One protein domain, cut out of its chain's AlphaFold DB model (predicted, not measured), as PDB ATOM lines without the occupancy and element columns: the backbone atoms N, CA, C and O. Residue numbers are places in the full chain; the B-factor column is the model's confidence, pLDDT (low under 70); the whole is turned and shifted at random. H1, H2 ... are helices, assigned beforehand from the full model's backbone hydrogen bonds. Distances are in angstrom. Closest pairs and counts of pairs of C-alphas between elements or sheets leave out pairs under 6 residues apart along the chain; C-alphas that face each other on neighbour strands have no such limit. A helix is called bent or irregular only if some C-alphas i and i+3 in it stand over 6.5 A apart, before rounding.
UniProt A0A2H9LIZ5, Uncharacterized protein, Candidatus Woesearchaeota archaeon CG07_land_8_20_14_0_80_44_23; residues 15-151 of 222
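What this domain is: This is residues 15 to 151 of the 222 residues of an uncharacterized protein of Candidatus Woesearchaeota archaeon CG07_land_8_20_14_0_80_44_23 (UniProt A0A2H9LIZ5). Five helices run nearly side by side in a bundle, with H5 nearest its middle between two helical hairpins, H1 with H2 and H3 with H4. A short sixth helix, H6, lies along H5 on the outside of the bundle and only just touches it. The printed part has 137 residues with six named helices, H1 to H6 in chain order, and no named strand; the class is all helix. The whole is compact, with a radius of gyration of the C-alphas of 14.6 A and spans of 42 by 34 by 25 A.

Where its parts are: The longest helix is H5, residues 107 to 128, 30.8 A from first to last C-alpha. H1 is residues 15 to 35, 30.6 A, beginning with C-alpha 15 at (-30.579, -24.449, -21.059). H2 is residues 41 to 60, 28.1 A. H4, residues 82 to 98, 25.0 A, is irregular, but only just: C-alphas 94 and 97 are 6.6 A apart. H3 is residues 68 to 78. H6 is residues 139 to 147, ending with C-alpha 147 at (-39.158, 4.991, -6.519).

How they stand to each other: H5 is the hub, touching H1, H2, H4 and H6. H1 touches H5 at a shallow tilt of 16 degrees, opposite ways; their closest C-alphas, of Ser 15 and Ala 128, are 5.9 A apart. H2 runs the same way as H5 at a shallow tilt of 13 degrees and touches residues 107 to 117 of it alone, closest at the C-alphas of Pro 41 and Arg 107, 6.0 A. H4 and H5 form a helical hairpin at a shallow tilt of 25 degrees, with the closest C-alphas, of Leu 84 and Leu 123, 6.6 A apart. H1 and H2 are a helical hairpin at 4 degrees, the closest C-alphas being those of Arg 18 and Phe 59, 5.4 A. H3 and H4 are another at 14 degrees, closest at the C-alphas of Tyr 68 and Ser 96, 5.4 A. H2, with residues 56 to 60 alone, only just touches H3, with 3 pairs of C-alphas within 8 A; those of Phe 60 and Lys 78 are closest, at 7.0 A. H5, with residues 116 to 119 alone, and H6 form a helical hairpin that only just touches, again with 3 pairs; the C-alphas of Ser 119 and Ile 141 are closest, at 7.1 A. H3 and H5 are apart. Each O i to N i+4 pair is within hydrogen-bond range in H1, H2 and H5; H3 has 6 of 7, H4 11 of 13 and H6 3 of 5.

The domain as a whole: The farthest C-alphas, of Gly 102 and Gly 131, are 44.5 A apart. The printed part has no cut and no long link. Its mean pLDDT is 72.6; values under 70 include residues 97 to 105 and 130 to 151.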
ATOM      1  N   SER A  15     -30.912 -25.875 -21.180       60.50
ATOM      2  CA  SER A  15     -30.579 -24.449 -21.059       60.50
ATOM      3  C   SER A  15     -31.230 -23.596 -22.149       60.50
ATOM      4  O   SER A  15     -31.771 -22.533 -21.857       60.50
ATOM      5  N   ASP A  16     -31.252 -24.089 -23.388       68.38
ATOM      6  CA  ASP A  16     -31.744 -23.350 -24.555       68.38
ATOM      7  C   ASP A  16     -33.261 -23.160 -24.467       68.38
ATOM      8  O   ASP A  16     -33.791 -22.108 -24.812       68.38
ATOM      9  N   PHE A  17     -33.967 -24.158 -23.925       77.69
ATOM     10  CA  PHE A  17     -35.409 -24.086 -23.697       77.69
ATOM     11  C   PHE A  17     -35.777 -23.061 -22.613       77.69
ATOM     12  O   PHE A  17     -36.739 -22.308 -22.759       77.69
ATOM     13  N   ARG A  18     -34.987 -22.999 -21.535       79.44
ATOM     14  CA  ARG A  18     -35.177 -22.036 -20.440       79.44
ATOM     15  C   ARG A  18     -34.904 -20.601 -20.883       79.44
ATOM     16  O   ARG A  18     -35.696 -19.715 -20.574       79.44
ATOM     17  N   LEU A  19     -33.833 -20.380 -21.642       81.44
ATOM     18  CA  LEU A  19     -33.522 -19.068 -22.215       81.44
ATOM     19  C   LEU A  19     -34.597 -18.629 -23.218       81.44
ATOM     20  O   LEU A  19     -35.081 -17.503 -23.137       81.44
ATOM     21  N   GLN A  20     -35.081 -19.543 -24.063       84.19
ATOM     22  CA  GLN A  20     -36.180 -19.253 -24.984       84.19
ATOM     23  C   GLN A  20     -37.482 -18.884 -24.247       84.19
ATOM     24  O   GLN A  20     -38.210 -17.988 -24.674       84.19
ATOM     25  N   ALA A  21     -37.790 -19.533 -23.118       85.81
ATOM     26  CA  ALA A  21     -38.944 -19.171 -22.292       85.81
ATOM     27  C   ALA A  21     -38.820 -17.750 -21.706       85.81
ATOM     28  O   ALA A  21     -39.809 -17.014 -21.677       85.81
ATOM     29  N   ILE A  22     -37.612 -17.351 -21.291       85.00
ATOM     30  CA  ILE A  22     -37.312 -15.994 -20.809       85.00
ATOM     31  C   ILE A  22     -37.496 -14.963 -21.929       85.00
ATOM     32  O   ILE A  22     -38.188 -13.963 -21.730       85.00
ATOM     33  N   GLU A  23     -36.923 -15.202 -23.108       86.00
ATOM     34  CA  GLU A  23     -37.041 -14.299 -24.260       86.00
ATOM     35  C   GLU A  23     -38.493 -14.137 -24.712       86.00
ATOM     36  O   GLU A  23     -38.972 -13.014 -24.887       86.00
ATOM     37  N   ASN A  24     -39.232 -15.246 -24.804       88.62
ATOM     38  CA  ASN A  24     -40.652 -15.232 -25.140       88.62
ATOM     39  C   ASN A  24     -41.469 -14.413 -24.132       88.62
ATOM     40  O   ASN A  24     -42.344 -13.641 -24.528       88.62
ATOM     41  N   ALA A  25     -41.192 -14.558 -22.833       89.00
ATOM     42  CA  ALA A  25     -41.865 -13.781 -21.798       89.00
ATOM     43  C   ALA A  25     -41.531 -12.282 -21.915       89.00
ATOM     44  O   ALA A  25     -42.442 -11.455 -21.890       89.00
ATOM     45  N   ARG A  26     -40.257 -11.919 -22.132       87.62
ATOM     46  CA  ARG A  26     -39.835 -10.521 -22.349       87.62
ATOM     47  C   ARG A  26     -40.523  -9.893 -23.554       87.62
ATOM     48  O   ARG A  26     -41.056  -8.791 -23.440       87.62
ATOM     49  N   HIS A  27     -40.539 -10.600 -24.682       88.19
ATOM     50  CA  HIS A  27     -41.177 -10.122 -25.901       88.19
ATOM     51  C   HIS A  27     -42.672  -9.864 -25.678       88.19
ATOM     52  O   HIS A  27     -43.167  -8.784 -25.994       88.19
ATOM     53  N   LYS A  28     -43.383 -10.804 -25.042       89.31
ATOM     54  CA  LYS A  28     -44.814 -10.639 -24.754       89.31
ATOM     55  C   LYS A  28     -45.108  -9.497 -23.786       89.31
ATOM     56  O   LYS A  28     -46.075  -8.775 -23.997       89.31
ATOM     57  N   ILE A  29     -44.266  -9.277 -22.774       87.12
ATOM     58  CA  ILE A  29     -44.387  -8.101 -21.899       87.12
ATOM     59  C   ILE A  29     -44.151  -6.800 -22.680       87.12
ATOM     60  O   ILE A  29     -44.833  -5.809 -22.433       87.12
ATOM     61  N   ALA A  30     -43.211  -6.777 -23.629       85.75
ATOM     62  CA  ALA A  30     -42.978  -5.600 -24.465       85.75
ATOM     63  C   ALA A  30     -44.179  -5.294 -25.377       85.75
ATOM     64  O   ALA A  30     -44.561  -4.131 -25.503       85.75
ATOM     65  N   VAL A  31     -44.800  -6.323 -25.962       86.50
ATOM     66  CA  VAL A  31     -46.040  -6.190 -26.746       86.50
ATOM     67  C   VAL A  31     -47.185  -5.680 -25.868       86.50
ATOM     68  O   VAL A  31     -47.808  -4.679 -26.213       86.50
ATOM     69  N   LEU A  32     -47.385  -6.279 -24.692       85.31
ATOM     70  CA  LEU A  32     -48.402  -5.857 -23.725       85.31
ATOM     71  C   LEU A  32     -48.238  -4.381 -23.310       85.31
ATOM     72  O   LEU A  32     -49.198  -3.626 -23.205       85.31
ATOM     73  N   LYS A  33     -47.000  -3.914 -23.111       83.56
ATOM     74  CA  LYS A  33     -46.752  -2.501 -22.777       83.56
ATOM     75  C   LYS A  33     -47.184  -1.539 -23.884       83.56
ATOM     76  O   LYS A  33     -47.630  -0.436 -23.572       83.56
ATOM     77  N   LYS A  34     -47.054  -1.941 -25.153       83.06
ATOM     78  CA  LYS A  34     -47.527  -1.154 -26.303       83.06
ATOM     79  C   LYS A  34     -49.056  -1.133 -26.370       83.06
ATOM     80  O   LYS A  34     -49.627  -0.110 -26.735       83.06
ATOM     81  N   SER A  35     -49.714  -2.215 -25.956       77.75
ATOM     82  CA  SER A  35     -51.174  -2.333 -25.979       77.75
ATOM     83  C   SER A  35     -51.885  -1.628 -24.817       77.75
ATOM     84  O   SER A  35     -53.092  -1.410 -24.881       77.75
ATOM     85  N   PHE A  36     -51.158  -1.176 -23.789       75.75
ATOM     86  CA  PHE A  36     -51.740  -0.443 -22.657       75.75
ATOM     87  C   PHE A  36     -52.469   0.862 -23.025       75.75
ATOM     88  O   PHE A  36     -53.209   1.390 -22.197       75.75
ATOM     89  N   ALA A  37     -52.205   1.435 -24.202       69.69
ATOM     90  CA  ALA A  37     -52.927   2.606 -24.704       69.69
ATOM     91  C   ALA A  37     -54.161   2.242 -25.549       69.69
ATOM     92  O   ALA A  37     -54.987   3.110 -25.797       69.69
ATOM     93  N   LEU A  38     -54.265   0.986 -25.994       70.50
ATOM     94  CA  LEU A  38     -55.220   0.528 -27.008       70.50
ATOM     95  C   LEU A  38     -56.305  -0.403 -26.447       70.50
ATOM     96  O   LEU A  38     -57.335  -0.581 -27.088       70.50
ATOM     97  N   HIS A  39     -56.086  -1.013 -25.280       70.50
ATOM     98  CA  HIS A  39     -57.009  -1.984 -24.684       70.50
ATOM     99  C   HIS A  39     -57.467  -1.581 -23.288       70.50
ATOM    100  O   HIS A  39     -56.766  -0.853 -22.573       70.50
ATOM    101  N   LEU A  40     -58.620  -2.124 -22.890       68.44
ATOM    102  CA  LEU A  40     -59.159  -1.946 -21.552       68.44
ATOM    103  C   LEU A  40     -58.183  -2.495 -20.493       68.44
ATOM    104  O   LEU A  40     -57.402  -3.421 -20.756       68.44
ATOM    105  N   PRO A  41     -58.162  -1.915 -19.282       66.69
ATOM    106  CA  PRO A  41     -57.297  -2.391 -18.209       66.69
ATOM    107  C   PRO A  41     -57.529  -3.865 -17.846       66.69
ATOM    108  O   PRO A  41     -56.551  -4.553 -17.549       66.69
ATOM    109  N   GLU A  42     -58.769  -4.371 -17.916       67.56
ATOM    110  CA  GLU A  42     -59.062  -5.788 -17.658       67.56
ATOM    111  C   GLU A  42     -58.371  -6.719 -18.661       67.56
ATOM    112  O   GLU A  42     -57.703  -7.672 -18.256       67.56
ATOM    113  N   ASP A  43     -58.437  -6.408 -19.957       73.31
ATOM    114  CA  ASP A  43     -57.812  -7.222 -21.007       73.31
ATOM    115  C   ASP A  43     -56.297  -7.303 -20.822       73.31
ATOM    116  O   ASP A  43     -55.686  -8.367 -20.935       73.31
ATOM    117  N   ASN A  44     -55.676  -6.177 -20.468       77.62
ATOM    118  CA  ASN A  44     -54.245  -6.123 -20.200       77.62
ATOM    119  C   ASN A  44     -53.862  -6.936 -18.949       77.62
ATOM    120  O   ASN A  44     -52.784  -7.536 -18.908       77.62
ATOM    121  N   ALA A  45     -54.727  -6.976 -17.931       75.12
ATOM    122  CA  ALA A  45     -54.523  -7.779 -16.727       75.12
ATOM    123  C   ALA A  45     -54.622  -9.282 -17.032       75.12
ATOM    124  O   ALA A  45     -53.757 -10.054 -16.610       75.12
ATOM    125  N   ILE A  46     -55.618  -9.683 -17.824       78.75
ATOM    126  CA  ILE A  46     -55.790 -11.058 -18.302       78.75
ATOM    127  C   ILE A  46     -54.563 -11.476 -19.117       78.75
ATOM    128  O   ILE A  46     -53.903 -12.465 -18.791       78.75
ATOM    129  N   GLN A  47     -54.178 -10.684 -20.120       83.31
ATOM    130  CA  GLN A  47     -53.003 -10.960 -20.950       83.31
ATOM    131  C   GLN A  47     -51.718 -11.066 -20.120       83.31
ATOM    132  O   GLN A  47     -50.926 -11.988 -20.332       83.31
ATOM    133  N   PHE A  48     -51.515 -10.173 -19.147       87.50
ATOM    134  CA  PHE A  48     -50.390 -10.272 -18.220       87.50
ATOM    135  C   PHE A  48     -50.402 -11.600 -17.456       87.50
ATOM    136  O   PHE A  48     -49.377 -12.283 -17.396       87.50
ATOM    137  N   SER A  49     -51.565 -11.995 -16.932       84.69
ATOM    138  CA  SER A  49     -51.717 -13.248 -16.198       84.69
ATOM    139  C   SER A  49     -51.335 -14.460 -17.049       84.69
ATOM    140  O   SER A  49     -50.501 -15.274 -16.636       84.69
ATOM    141  N   HIS A  50     -51.828 -14.518 -18.291       86.31
ATOM    142  CA  HIS A  50     -51.464 -15.552 -19.262       86.31
ATOM    143  C   HIS A  50     -49.951 -15.614 -19.518       86.31
ATOM    144  O   HIS A  50     -49.380 -16.704 -19.609       86.31
ATOM    145  N   ILE A  51     -49.281 -14.462 -19.638       90.19
ATOM    146  CA  ILE A  51     -47.828 -14.399 -19.855       90.19
ATOM    147  C   ILE A  51     -47.082 -15.021 -18.673       90.19
ATOM    148  O   ILE A  51     -46.196 -15.853 -18.880       90.19
ATOM    149  N   VAL A  52     -47.465 -14.649 -17.449       89.69
ATOM    150  CA  VAL A  52     -46.863 -15.165 -16.216       89.69
ATOM    151  C   VAL A  52     -47.065 -16.675 -16.115       89.69
ATOM    152  O   VAL A  52     -46.084 -17.417 -16.032       89.69
ATOM    153  N   LYS A  53     -48.308 -17.158 -16.207       87.12
ATOM    154  CA  LYS A  53     -48.621 -18.592 -16.083       87.12
ATOM    155  C   LYS A  53     -47.911 -19.429 -17.150       87.12
ATOM    156  O   LYS A  53     -47.334 -20.474 -16.853       87.12
ATOM    157  N   LYS A  54     -47.847 -18.934 -18.393       89.06
ATOM    158  CA  LYS A  54     -47.132 -19.614 -19.484       89.06
ATOM    159  C   LYS A  54     -45.621 -19.667 -19.259       89.06
ATOM    160  O   LYS A  54     -44.994 -20.665 -19.620       89.06
ATOM    161  N   PHE A  55     -45.034 -18.632 -18.659       92.12
ATOM    162  CA  PHE A  55     -43.632 -18.663 -18.252       92.12
ATOM    163  C   PHE A  55     -43.386 -19.722 -17.177       92.12
ATOM    164  O   PHE A  55     -42.480 -20.529 -17.352       92.12
ATOM    165  N   PHE A  56     -44.203 -19.785 -16.121       88.62
ATOM    166  CA  PHE A  56     -44.053 -20.805 -15.074       88.62
ATOM    167  C   PHE A  56     -44.182 -22.227 -15.622       88.62
ATOM    168  O   PHE A  56     -43.355 -23.091 -15.318       88.62
ATOM    169  N   SER A  57     -45.142 -22.436 -16.520       87.75
ATOM    170  CA  SER A  57     -45.314 -23.710 -17.210       87.75
ATOM    171  C   SER A  57     -44.123 -24.081 -18.087       87.75
ATOM    172  O   SER A  57     -43.622 -25.202 -18.019       87.75
ATOM    173  N   SER A  58     -43.573 -23.130 -18.840       85.94
ATOM    174  CA  SER A  58     -42.439 -23.410 -19.727       85.94
ATOM    175  C   SER A  58     -41.117 -23.550 -18.958       85.94
ATOM    176  O   SER A  58     -40.334 -24.460 -19.204       85.94
ATOM    177  N   PHE A  59     -40.840 -22.652 -18.015       86.44
ATOM    178  CA  PHE A  59     -39.534 -22.547 -17.365       86.44
ATOM    179  C   PHE A  59     -39.371 -23.530 -16.199       86.44
ATOM    180  O   PHE A  59     -38.328 -24.182 -16.078       86.44
ATOM    181  N   PHE A  60     -40.406 -23.658 -15.363       84.62
ATOM    182  CA  PHE A  60     -40.396 -24.499 -14.162       84.62
ATOM    183  C   PHE A  60     -41.189 -25.798 -14.323       84.62
ATOM    184  O   PHE A  60     -41.120 -26.643 -13.435       84.62
ATOM    185  N   ARG A  61     -41.906 -25.999 -15.441       85.50
ATOM    186  CA  ARG A  61     -42.810 -27.151 -15.632       85.50
ATOM    187  C   ARG A  61     -43.850 -27.245 -14.512       85.50
ATOM    188  O   ARG A  61     -44.040 -28.293 -13.900       85.50
ATOM    189  N   ILE A  62     -44.453 -26.107 -14.189       85.12
ATOM    190  CA  ILE A  62     -45.575 -25.998 -13.251       85.12
ATOM    191  C   ILE A  62     -46.869 -25.998 -14.070       85.12
ATOM    192  O   ILE A  62     -46.895 -25.436 -15.166       85.12
ATOM    193  N   ASP A  63     -47.923 -26.654 -13.593       77.69
ATOM    194  CA  ASP A  63     -49.180 -26.686 -14.340       77.69
ATOM    195  C   ASP A  63     -49.723 -25.257 -14.522       77.69
ATOM    196  O   ASP A  63     -49.741 -24.435 -13.605       77.69
ATOM    197  N   TYR A  64     -50.105 -24.955 -15.760       79.38
ATOM    198  CA  TYR A  64     -50.634 -23.670 -16.182       79.38
ATOM    199  C   TYR A  64     -51.950 -23.324 -15.467       79.38
ATOM    200  O   TYR A  64     -52.225 -22.145 -15.251       79.38
ATOM    201  N   ASN A  65     -52.750 -24.328 -15.107       78.00
ATOM    202  CA  ASN A  65     -54.079 -24.132 -14.526       78.00
ATOM    203  C   ASN A  65     -54.052 -23.779 -13.035       78.00
ATOM    204  O   ASN A  65     -55.071 -23.340 -12.505       78.00
ATOM    205  N   LEU A  66     -52.901 -23.919 -12.376       73.25
ATOM    206  CA  LEU A  66     -52.758 -23.588 -10.964       73.25
ATOM    207  C   LEU A  66     -53.012 -22.100 -10.702       73.25
ATOM    208  O   LEU A  66     -52.711 -21.225 -11.526       73.25
ATOM    209  N   SER A  67     -53.544 -21.814  -9.520       78.75
ATOM    210  CA  SER A  67     -53.560 -20.475  -8.945       78.75
ATOM    211  C   SER A  67     -52.141 -20.013  -8.606       78.75
ATOM    212  O   SER A  67     -51.225 -20.811  -8.411       78.75
ATOM    213  N   TYR A  68     -51.927 -18.711  -8.467       81.06
ATOM    214  CA  TYR A  68     -50.651 -18.138  -8.054       81.06
ATOM    215  C   TYR A  68     -50.240 -18.562  -6.643       81.06
ATOM    216  O   TYR A  68     -49.042 -18.650  -6.364       81.06
ATOM    217  N   ASN A  69     -51.202 -18.869  -5.769       73.94
ATOM    218  CA  ASN A  69     -50.910 -19.442  -4.457       73.94
ATOM    219  C   ASN A  69     -50.387 -20.881  -4.582       73.94
ATOM    220  O   ASN A  69     -49.390 -21.215  -3.949       73.94
ATOM    221  N   GLU A  70     -50.986 -21.703  -5.443       75.06
ATOM    222  CA  GLU A  70     -50.516 -23.071  -5.704       75.06
ATOM    223  C   GLU A  70     -49.169 -23.080  -6.446       75.06
ATOM    224  O   GLU A  70     -48.259 -23.823  -6.083       75.06
ATOM    225  N   MET A  71     -48.976 -22.182  -7.421       83.25
ATOM    226  CA  MET A  71     -47.685 -21.997  -8.098       83.25
ATOM    227  C   MET A  71     -46.575 -21.612  -7.115       83.25
ATOM    228  O   MET A  71     -45.427 -22.021  -7.296       83.25
ATOM    229  N   LYS A  72     -46.895 -20.831  -6.075       83.69
ATOM    230  CA  LYS A  72     -45.932 -20.458  -5.036       83.69
ATOM    231  C   LYS A  72     -45.439 -21.700  -4.290       83.69
ATOM    232  O   LYS A  72     -44.229 -21.853  -4.145       83.69
ATOM    233  N   SER A  73     -46.346 -22.581  -3.871       80.50
ATOM    234  CA  SER A  73     -45.995 -23.837  -3.197       80.50
ATOM    235  C   SER A  73     -45.164 -24.763  -4.094       80.50
ATOM    236  O   SER A  73     -44.162 -25.319  -3.655       80.50
ATOM    237  N   GLU A  74     -45.492 -24.860  -5.384       82.62
ATOM    238  CA  GLU A  74     -44.713 -25.647  -6.355       82.62
ATOM    239  C   GLU A  74     -43.268 -25.142  -6.535       82.62
ATOM    240  O   GLU A  74     -42.327 -25.921  -6.716       82.62
ATOM    241  N   ILE A  75     -43.058 -23.825  -6.481       84.56
ATOM    242  CA  ILE A  75     -41.727 -23.210  -6.617       84.56
ATOM    243  C   ILE A  75     -40.826 -23.534  -5.436       84.56
ATOM    244  O   ILE A  75     -39.617 -23.687  -5.634       84.56
ATOM    245  N   GLU A  76     -41.389 -23.656  -4.234       77.88
ATOM    246  CA  GLU A  76     -40.629 -24.002  -3.031       77.88
ATOM    247  C   GLU A  76     -39.921 -25.356  -3.196       77.88
ATOM    248  O   GLU A  76     -38.763 -25.477  -2.792       77.88
ATOM    249  N   GLY A  77     -40.555 -26.312  -3.889       75.12
ATOM    250  CA  GLY A  77     -39.975 -27.619  -4.216       75.12
ATOM    251  C   GLY A  77     -39.103 -27.658  -5.480       75.12
ATOM    252  O   GLY A  77     -38.236 -28.522  -5.598       75.12
ATOM    253  N   LYS A  78     -39.295 -26.739  -6.438       79.94
ATOM    254  CA  LYS A  78     -38.624 -26.787  -7.760       79.94
ATOM    255  C   LYS A  78     -37.424 -25.856  -7.920       79.94
ATOM    256  O   LYS A  78     -36.620 -26.053  -8.834       79.94
ATOM    257  N   VAL A  79     -37.294 -24.828  -7.085       80.81
ATOM    258  CA  VAL A  79     -36.232 -23.821  -7.203       80.81
ATOM    259  C   VAL A  79     -35.247 -23.969  -6.053       80.81
ATOM    260  O   VAL A  79     -35.568 -23.668  -4.913       80.81
ATOM    261  N   SER A  80     -34.016 -24.380  -6.346       77.44
ATOM    262  CA  SER A  80     -32.959 -24.513  -5.331       77.44
ATOM    263  C   SER A  80     -32.345 -23.174  -4.911       77.44
ATOM    264  O   SER A  80     -31.814 -23.045  -3.813       77.44
ATOM    265  N   ASN A  81     -32.404 -22.155  -5.771       80.12
ATOM    266  CA  ASN A  81     -31.829 -20.849  -5.473       80.12
ATOM    267  C   ASN A  81     -32.754 -20.022  -4.567       80.12
ATOM    268  O   ASN A  81     -33.795 -19.554  -5.025       80.12
ATOM    269  N   GLU A  82     -32.335 -19.773  -3.326       76.56
ATOM    270  CA  GLU A  82     -33.148 -19.044  -2.340       76.56
ATOM    271  C   GLU A  82     -33.506 -17.612  -2.755       76.56
ATOM    272  O   GLU A  82     -34.642 -17.184  -2.575       76.56
ATOM    273  N   GLN A  83     -32.593 -16.872  -3.392       76.12
ATOM    274  CA  GLN A  83     -32.885 -15.502  -3.835       76.12
ATOM    275  C   GLN A  83     -33.971 -15.475  -4.918       76.12
ATOM    276  O   GLN A  83     -34.898 -14.666  -4.860       76.12
ATOM    277  N   LEU A  84     -33.873 -16.368  -5.905       79.31
ATOM    278  CA  LEU A  84     -34.874 -16.496  -6.960       79.31
ATOM    279  C   LEU A  84     -36.196 -17.024  -6.394       79.31
ATOM    280  O   LEU A  84     -37.250 -16.500  -6.745       79.31
ATOM    281  N   LYS A  85     -36.146 -18.008  -5.491       82.69
ATOM    282  CA  LYS A  85     -37.318 -18.556  -4.799       82.69
ATOM    283  C   LYS A  85     -38.074 -17.460  -4.048       82.69
ATOM    284  O   LYS A  85     -39.267 -17.282  -4.282       82.69
ATOM    285  N   GLN A  86     -37.384 -16.666  -3.229       78.56
ATOM    286  CA  GLN A  86     -37.981 -15.547  -2.494       78.56
ATOM    287  C   GLN A  86     -38.564 -14.482  -3.433       78.56
ATOM    288  O   GLN A  86     -39.688 -14.022  -3.219       78.56
ATOM    289  N   ALA A  87     -37.847 -14.122  -4.504       78.38
ATOM    290  CA  ALA A  87     -38.329 -13.152  -5.488       78.38
ATOM    291  C   ALA A  87     -39.607 -13.637  -6.194       78.38
ATOM    292  O   ALA A  87     -40.572 -12.878  -6.314       78.38
ATOM    293  N   LEU A  88     -39.640 -14.906  -6.612       84.50
ATOM    294  CA  LEU A  88     -40.803 -15.537  -7.234       84.50
ATOM    295  C   LEU A  88     -41.980 -15.639  -6.261       84.50
ATOM    296  O   LEU A  88     -43.092 -15.267  -6.623       84.50
ATOM    297  N   ALA A  89     -41.744 -16.077  -5.024       81.81
ATOM    298  CA  ALA A  89     -42.782 -16.210  -4.007       81.81
ATOM    299  C   ALA A  89     -43.403 -14.852  -3.637       81.81
ATOM    300  O   ALA A  89     -44.626 -14.721  -3.556       81.81
ATOM    301  N   SER A  90     -42.569 -13.820  -3.467       77.81
ATOM    302  CA  SER A  90     -43.018 -12.443  -3.228       77.81
ATOM    303  C   SER A  90     -43.820 -11.901  -4.411       77.81
ATOM    304  O   SER A  90     -44.861 -11.259  -4.227       77.81
ATOM    305  N   PHE A  91     -43.370 -12.172  -5.637       86.00
ATOM    306  CA  PHE A  91     -44.075 -11.771  -6.845       86.00
ATOM    307  C   PHE A  91     -45.431 -12.462  -6.980       86.00
ATOM    308  O   PHE A  91     -46.428 -11.760  -7.117       86.00
ATOM    309  N   LEU A  92     -45.496 -13.790  -6.853       84.12
ATOM    310  CA  LEU A  92     -46.742 -14.558  -6.927       84.12
ATOM    311  C   LEU A  92     -47.758 -14.121  -5.876       84.12
ATOM    312  O   LEU A  92     -48.915 -13.881  -6.208       84.12
ATOM    313  N   LYS A  93     -47.313 -13.883  -4.636       79.69
ATOM    314  CA  LYS A  93     -48.161 -13.294  -3.590       79.69
ATOM    315  C   LYS A  93     -48.686 -11.908  -3.975       79.69
ATOM    316  O   LYS A  93     -49.775 -11.525  -3.574       79.69
ATOM    317  N   SER A  94     -47.899 -11.125  -4.709       72.81
ATOM    318  CA  SER A  94     -48.297  -9.778  -5.124       72.81
ATOM    319  C   SER A  94     -49.273  -9.791  -6.300       72.81
ATOM    320  O   SER A  94     -50.077  -8.872  -6.403       72.81
ATOM    321  N   VAL A  95     -49.200 -10.798  -7.177       76.88
ATOM    322  CA  VAL A  95     -50.074 -10.927  -8.354       76.88
ATOM    323  C   VAL A  95     -51.281 -11.838  -8.116       76.88
ATOM    324  O   VAL A  95     -52.199 -11.818  -8.925       76.88
ATOM    325  N   SER A  96     -51.357 -12.562  -6.993       74.25
ATOM    326  CA  SER A  96     -52.548 -13.340  -6.585       74.25
ATOM    327  C   SER A  96     -53.822 -12.502  -6.505       74.25
ATOM    328  O   SER A  96     -54.905 -12.995  -6.801       74.25
ATOM    329  N   VAL A  97     -53.694 -11.199  -6.231       67.12
ATOM    330  CA  VAL A  97     -54.804 -10.231  -6.286       67.12
ATOM    331  C   VAL A  97     -55.465 -10.129  -7.668       67.12
ATOM    332  O   VAL A  97     -56.547  -9.566  -7.774       67.12
ATOM    333  N   MET A  98     -54.819 -10.637  -8.724       66.44
ATOM    334  CA  MET A  98     -55.339 -10.659 -10.095       66.44
ATOM    335  C   MET A  98     -56.261 -11.847 -10.379       66.44
ATOM    336  O   MET A  98     -57.001 -11.801 -11.355       66.44
ATOM    337  N   GLU A  99     -56.196 -12.920  -9.585       57.59
ATOM    338  CA  GLU A  99     -56.960 -14.153  -9.834       57.59
ATOM    339  C   GLU A  99     -58.353 -14.139  -9.217       57.59
ATOM    340  O   GLU A  99     -59.263 -14.787  -9.728       57.59
ATOM    341  N   PHE A 100     -58.541 -13.379  -8.142       52.56
ATOM    342  CA  PHE A 100     -59.838 -13.230  -7.500       52.56
ATOM    343  C   PHE A 100     -60.587 -12.082  -8.184       52.56
ATOM    344  O   PHE A 100     -60.352 -10.901  -7.920       52.56
ATOM    345  N   GLY A 101     -61.422 -12.465  -9.153       44.47
ATOM    346  CA  GLY A 101     -62.114 -11.587 -10.093       44.47
ATOM    347  C   GLY A 101     -62.972 -10.512  -9.423       44.47
ATOM    348  O   GLY A 101     -63.823 -10.803  -8.586       44.47
ATOM    349  N   GLY A 102     -62.739  -9.261  -9.827       41.66
ATOM    350  CA  GLY A 102     -63.516  -8.084  -9.423       41.66
ATOM    351  C   GLY A 102     -62.684  -6.804  -9.299       41.66
ATOM    352  O   GLY A 102     -63.232  -5.707  -9.288       41.66
ATOM    353  N   VAL A 103     -61.354  -6.916  -9.220       49.00
ATOM    354  CA  VAL A 103     -60.464  -5.754  -9.114       49.00
ATOM    355  C   VAL A 103     -59.996  -5.333 -10.503       49.00
ATOM    356  O   VAL A 103     -59.059  -5.911 -11.052       49.00
ATOM    357  N   THR A 104     -60.602  -4.280 -11.052       55.28
ATOM    358  CA  THR A 104     -60.056  -3.579 -12.217       55.28
ATOM    359  C   THR A 104     -58.682  -3.025 -11.842       55.28
ATOM    360  O   THR A 104     -58.551  -2.045 -11.101       55.28
ATOM    361  N   LEU A 105     -57.617  -3.689 -12.290       65.19
ATOM    362  CA  LEU A 105     -56.270  -3.208 -12.033       65.19
ATOM    363  C   LEU A 105     -55.989  -1.991 -12.897       65.19
ATOM    364  O   LEU A 105     -56.069  -2.036 -14.121       65.19
ATOM    365  N   SER A 106     -55.569  -0.904 -12.256       70.81
ATOM    366  CA  SER A 106     -55.114   0.262 -12.997       70.81
ATOM    367  C   SER A 106     -53.899  -0.087 -13.858       70.81
ATOM    368  O   SER A 106     -53.026  -0.873 -13.472       70.81
ATOM    369  N   ARG A 107     -53.777   0.587 -15.003       69.38
ATOM    370  CA  ARG A 107     -52.607   0.501 -15.891       69.38
ATOM    371  C   ARG A 107     -51.279   0.663 -15.137       69.38
ATOM    372  O   ARG A 107     -50.300  -0.012 -15.449       69.38
ATOM    373  N   ARG A 108     -51.246   1.521 -14.107       71.94
ATOM    374  CA  ARG A 108     -50.076   1.711 -13.231       71.94
ATOM    375  C   ARG A 108     -49.709   0.426 -12.479       71.94
ATOM    376  O   ARG A 108     -48.535   0.061 -12.478       71.94
ATOM    377  N   LYS A 109     -50.687  -0.289 -11.904       74.19
ATOM    378  CA  LYS A 109     -50.455  -1.572 -11.215       74.19
ATOM    379  C   LYS A 109     -49.970  -2.661 -12.184       74.19
ATOM    380  O   LYS A 109     -49.002  -3.350 -11.875       74.19
ATOM    381  N   ILE A 110     -50.558  -2.773 -13.379       77.38
ATOM    382  CA  ILE A 110     -50.126  -3.767 -14.386       77.38
ATOM    383  C   ILE A 110     -48.700  -3.470 -14.877       77.38
ATOM    384  O   ILE A 110     -47.874  -4.379 -14.997       77.38
ATOM    385  N   SER A 111     -48.369  -2.194 -15.104       75.94
ATOM    386  CA  SER A 111     -47.006  -1.778 -15.456       75.94
ATOM    387  C   SER A 111     -46.000  -2.118 -14.352       75.94
ATOM    388  O   SER A 111     -44.916  -2.626 -14.648       75.94
ATOM    389  N   TYR A 112     -46.374  -1.897 -13.089       80.94
ATOM    390  CA  TYR A 112     -45.565  -2.259 -11.925       80.94
ATOM    391  C   TYR A 112     -45.293  -3.770 -11.864       80.94
ATOM    392  O   TYR A 112     -44.135  -4.188 -11.773       80.94
ATOM    393  N   PHE A 113     -46.327  -4.608 -12.002       82.25
ATOM    394  CA  PHE A 113     -46.146  -6.062 -12.025       82.25
ATOM    395  C   PHE A 113     -45.307  -6.524 -13.217       82.25
ATOM    396  O   PHE A 113     -44.420  -7.360 -13.051       82.25
ATOM    397  N   SER A 114     -45.504  -5.918 -14.389       83.44
ATOM    398  CA  SER A 114     -44.699  -6.191 -15.582       83.44
ATOM    399  C   SER A 114     -43.215  -5.901 -15.364       83.44
ATOM    400  O   SER A 114     -42.364  -6.675 -15.793       83.44
ATOM    401  N   GLN A 115     -42.876  -4.804 -14.686       78.81
ATOM    402  CA  GLN A 115     -41.485  -4.467 -14.378       78.81
ATOM    403  C   GLN A 115     -40.875  -5.407 -13.340       78.81
ATOM    404  O   GLN A 115     -39.765  -5.890 -13.557       78.81
ATOM    405  N   ARG A 116     -41.603  -5.748 -12.267       81.94
ATOM    406  CA  ARG A 116     -41.127  -6.754 -11.301       81.94
ATOM    407  C   ARG A 116     -40.888  -8.106 -11.954       81.94
ATOM    408  O   ARG A 116     -39.872  -8.744 -11.688       81.94
ATOM    409  N   PHE A 117     -41.783  -8.510 -12.848       87.62
ATOM    410  CA  PHE A 117     -41.634  -9.754 -13.581       87.62
ATOM    411  C   PHE A 117     -40.396  -9.739 -14.490       87.62
ATOM    412  O   PHE A 117     -39.626 -10.693 -14.477       87.62
ATOM    413  N   LEU A 118     -40.118  -8.638 -15.201       81.81
ATOM    414  CA  LEU A 118     -38.884  -8.495 -15.990       81.81
ATOM    415  C   LEU A 118     -37.611  -8.610 -15.131       81.81
ATOM    416  O   LEU A 118     -36.647  -9.238 -15.569       81.81
ATOM    417  N   SER A 119     -37.605  -8.062 -13.912       78.88
ATOM    418  CA  SER A 119     -36.477  -8.214 -12.978       78.88
ATOM    419  C   SER A 119     -36.259  -9.674 -12.568       78.88
ATOM    420  O   SER A 119     -35.122 -10.139 -12.516       78.88
ATOM    421  N   ILE A 120     -37.345 -10.419 -12.339       83.88
ATOM    422  CA  ILE A 120     -37.296 -11.861 -12.065       83.88
ATOM    423  C   ILE A 120     -36.765 -12.636 -13.271       83.88
ATOM    424  O   ILE A 120     -35.934 -13.524 -13.102       83.88
ATOM    425  N   LEU A 121     -37.200 -12.293 -14.487       83.12
ATOM    426  CA  LEU A 121     -36.695 -12.920 -15.711       83.12
ATOM    427  C   LEU A 121     -35.181 -12.736 -15.851       83.12
ATOM    428  O   LEU A 121     -34.488 -13.678 -16.221       83.12
ATOM    429  N   SER A 122     -34.655 -11.561 -15.506       80.12
ATOM    430  CA  SER A 122     -33.210 -11.316 -15.496       80.12
ATOM    431  C   SER A 122     -32.480 -12.138 -14.424       80.12
ATOM    432  O   SER A 122     -31.419 -12.685 -14.710       80.12
ATOM    433  N   LEU A 123     -33.061 -12.308 -13.226       78.25
ATOM    434  CA  LEU A 123     -32.511 -13.211 -12.199       78.25
ATOM    435  C   LEU A 123     -32.480 -14.665 -12.692       78.25
ATOM    436  O   LEU A 123     -31.485 -15.366 -12.513       78.25
ATOM    437  N   ALA A 124     -33.563 -15.111 -13.331       79.25
ATOM    438  CA  ALA A 124     -33.677 -16.453 -13.888       79.25
ATOM    439  C   ALA A 124     -32.698 -16.680 -15.054       79.25
ATOM    440  O   ALA A 124     -32.147 -17.772 -15.180       79.25
ATOM    441  N   GLU A 125     -32.439 -15.659 -15.875       80.31
ATOM    442  CA  GLU A 125     -31.512 -15.725 -17.010       80.31
ATOM    443  C   GLU A 125     -30.069 -15.941 -16.568       80.31
ATOM    444  O   GLU A 125     -29.405 -16.842 -17.081       80.31
ATOM    445  N   VAL A 126     -29.603 -15.163 -15.584       75.38
ATOM    446  CA  VAL A 126     -28.250 -15.302 -15.021       75.38
ATOM    447  C   VAL A 126     -28.018 -16.734 -14.537       75.38
ATOM    448  O   VAL A 126     -26.929 -17.266 -14.702       75.38
ATOM    449  N   ARG A 127     -29.056 -17.392 -14.008       71.88
ATOM    450  CA  ARG A 127     -28.985 -18.779 -13.523       71.88
ATOM    451  C   ARG A 127     -29.209 -19.843 -14.595       71.88
ATOM    452  O   ARG A 127     -28.814 -20.987 -14.398       71.88
ATOM    453  N   ALA A 128     -29.850 -19.500 -15.709       71.00
ATOM    454  CA  ALA A 128     -30.055 -20.416 -16.827       71.00
ATOM    455  C   ALA A 128     -28.803 -20.560 -17.712       71.00
ATOM    456  O   ALA A 128     -28.695 -21.543 -18.448       71.00
ATOM    457  N   ARG A 129     -27.861 -19.606 -17.645       71.50
ATOM    458  CA  ARG A 129     -26.583 -19.667 -18.367       71.50
ATOM    459  C   ARG A 129     -25.563 -20.550 -17.621       71.50
ATOM    460  O   ARG A 129     -25.422 -20.416 -16.405       71.50
ATOM    461  N   PRO A 130     -24.831 -21.437 -18.319       47.88
ATOM    462  CA  PRO A 130     -23.746 -22.204 -17.705       47.88
ATOM    463  C   PRO A 130     -22.639 -21.252 -17.210       47.88
ATOM    464  O   PRO A 130     -22.196 -20.396 -17.969       47.88
ATOM    465  N   GLY A 131     -22.231 -21.378 -15.940       54.53
ATOM    466  CA  GLY A 131     -21.224 -20.513 -15.296       54.53
ATOM    467  C   GLY A 131     -21.771 -19.288 -14.542       54.53
ATOM    468  O   GLY A 131     -20.998 -18.466 -14.068       54.53
ATOM    469  N   GLY A 132     -23.096 -19.148 -14.417       48.50
ATOM    470  CA  GLY A 132     -23.750 -18.030 -13.729       48.50
ATOM    471  C   GLY A 132     -23.706 -18.098 -12.198       48.50
ATOM    472  O   GLY A 132     -24.750 -18.205 -11.543       48.50
ATOM    473  N   GLU A 133     -22.514 -18.017 -11.610       45.28
ATOM    474  CA  GLU A 133     -22.346 -17.677 -10.199       45.28
ATOM    475  C   GLU A 133     -22.007 -16.196 -10.032       45.28
ATOM    476  O   GLU A 133     -21.013 -15.697 -10.539       45.28
ATOM    477  N   GLY A 134     -22.875 -15.502  -9.291       48.59
ATOM    478  CA  GLY A 134     -22.513 -14.299  -8.549       48.59
ATOM    479  C   GLY A 134     -22.193 -13.050  -9.368       48.59
ATOM    480  O   GLY A 134     -21.041 -12.684  -9.528       48.59
ATOM    481  N   SER A 135     -23.217 -12.287  -9.747       47.16
ATOM    482  CA  SER A 135     -23.377 -10.875  -9.346       47.16
ATOM    483  C   SER A 135     -24.395 -10.163 -10.242       47.16
ATOM    484  O   SER A 135     -24.776 -10.632 -11.307       47.16
ATOM    485  N   VAL A 136     -24.833  -8.995  -9.772       48.19
ATOM    486  CA  VAL A 136     -25.622  -7.992 -10.499       48.19
ATOM    487  C   VAL A 136     -27.122  -8.254 -10.640       48.19
ATOM    488  O   VAL A 136     -27.599  -8.244 -11.754       48.19
ATOM    489  N   ILE A 137     -27.897  -8.324  -9.544       45.75
ATOM    490  CA  ILE A 137     -29.229  -7.659  -9.456       45.75
ATOM    491  C   ILE A 137     -29.545  -7.312  -7.982       45.75
ATOM    492  O   ILE A 137     -30.495  -7.811  -7.394       45.75
ATOM    493  N   LYS A 138     -28.735  -6.461  -7.335       45.66
ATOM    494  CA  LYS A 138     -29.136  -5.809  -6.062       45.66
ATOM    495  C   LYS A 138     -29.469  -4.323  -6.232       45.66
ATOM    496  O   LYS A 138     -30.330  -3.815  -5.527       45.66
ATOM    497  N   LYS A 139     -28.859  -3.636  -7.207       41.38
ATOM    498  CA  LYS A 139     -29.082  -2.194  -7.432       41.38
ATOM    499  C   LYS A 139     -30.407  -1.875  -8.143       41.38
ATOM    500  O   LYS A 139     -31.031  -0.880  -7.810       41.38
ATOM    501  N   GLY A 140     -30.862  -2.724  -9.070       38.38
ATOM    502  CA  GLY A 140     -32.065  -2.448  -9.875       38.38
ATOM    503  C   GLY A 140     -33.398  -2.691  -9.159       38.38
ATOM    504  O   GLY A 140     -34.359  -1.981  -9.424       38.38
ATOM    505  N   ILE A 141     -33.458  -3.669  -8.248       41.81
ATOM    506  CA  ILE A 141     -34.688  -3.991  -7.502       41.81
ATOM    507  C   ILE A 141     -34.897  -2.969  -6.373       41.81
ATOM    508  O   ILE A 141     -35.961  -2.363  -6.300       41.81
ATOM    509  N   ARG A 142     -33.844  -2.670  -5.597       40.50
ATOM    510  CA  ARG A 142     -33.897  -1.738  -4.456       40.50
ATOM    511  C   ARG A 142     -34.179  -0.288  -4.872       40.50
ATOM    512  O   ARG A 142     -35.112   0.322  -4.371       40.50
ATOM    513  N   ALA A 143     -33.465   0.226  -5.881       41.66
ATOM    514  CA  ALA A 143     -33.672   1.592  -6.384       41.66
ATOM    515  C   ALA A 143     -35.056   1.810  -7.035       41.66
ATOM    516  O   ALA A 143     -35.482   2.946  -7.248       41.66
ATOM    517  N   PHE A 144     -35.753   0.726  -7.388       38.66
ATOM    518  CA  PHE A 144     -37.087   0.771  -7.977       38.66
ATOM    519  C   PHE A 144     -38.195   0.645  -6.919       38.66
ATOM    520  O   PHE A 144     -39.192   1.359  -7.008       38.66
ATOM    521  N   GLU A 145     -38.003  -0.197  -5.898       39.50
ATOM    522  CA  GLU A 145     -38.867  -0.270  -4.706       39.50
ATOM    523  C   GLU A 145     -38.934   1.085  -3.978       39.50
ATOM    524  O   GLU A 145     -40.028   1.525  -3.610       39.50
ATOM    525  N   ASP A 146     -37.806   1.805  -3.921       41.69
ATOM    526  CA  ASP A 146     -37.719   3.171  -3.389       41.69
ATOM    527  C   ASP A 146     -38.475   4.202  -4.254       41.69
ATOM    528  O   ASP A 146     -39.145   5.089  -3.725       41.69
ATOM    529  N   ARG A 147     -38.449   4.076  -5.593       38.75
ATOM    530  CA  ARG A 147     -39.158   4.991  -6.519       38.75
ATOM    531  C   ARG A 147     -40.680   4.809  -6.544       38.75
ATOM    532  O   ARG A 147     -41.381   5.742  -6.925       38.75
ATOM    533  N   PHE A 148     -41.192   3.634  -6.174       37.44
ATOM    534  CA  PHE A 148     -42.630   3.317  -6.197       37.44
ATOM    535  C   PHE A 148     -43.271   3.222  -4.804       37.44
ATOM    536  O   PHE A 148     -44.454   2.898  -4.697       37.44
ATOM    537  N   GLY A 149     -42.532   3.563  -3.743       38.75
ATOM    538  CA  GLY A 149     -43.092   3.775  -2.407       38.75
ATOM    539  C   GLY A 149     -43.618   2.511  -1.725       38.75
ATOM    540  O   GLY A 149     -44.553   2.604  -0.929       38.75
ATOM    541  N   ILE A 150     -43.030   1.347  -2.015       43.59
ATOM    542  CA  ILE A 150     -43.266   0.114  -1.249       43.59
ATOM    543  C   ILE A 150     -42.028  -0.118  -0.390       43.59
ATOM    544  O   ILE A 150     -41.301  -1.091  -0.541       43.59
ATOM    545  N   THR A 151     -41.759   0.822   0.508       43.00
ATOM    546  CA  THR A 151     -40.856   0.572   1.623       43.00
ATOM    547  C   THR A 151     -41.549  -0.452   2.516       43.00
ATOM    548  O   THR A 151     -42.700  -0.247   2.906       43.00
TER     549      THR A 151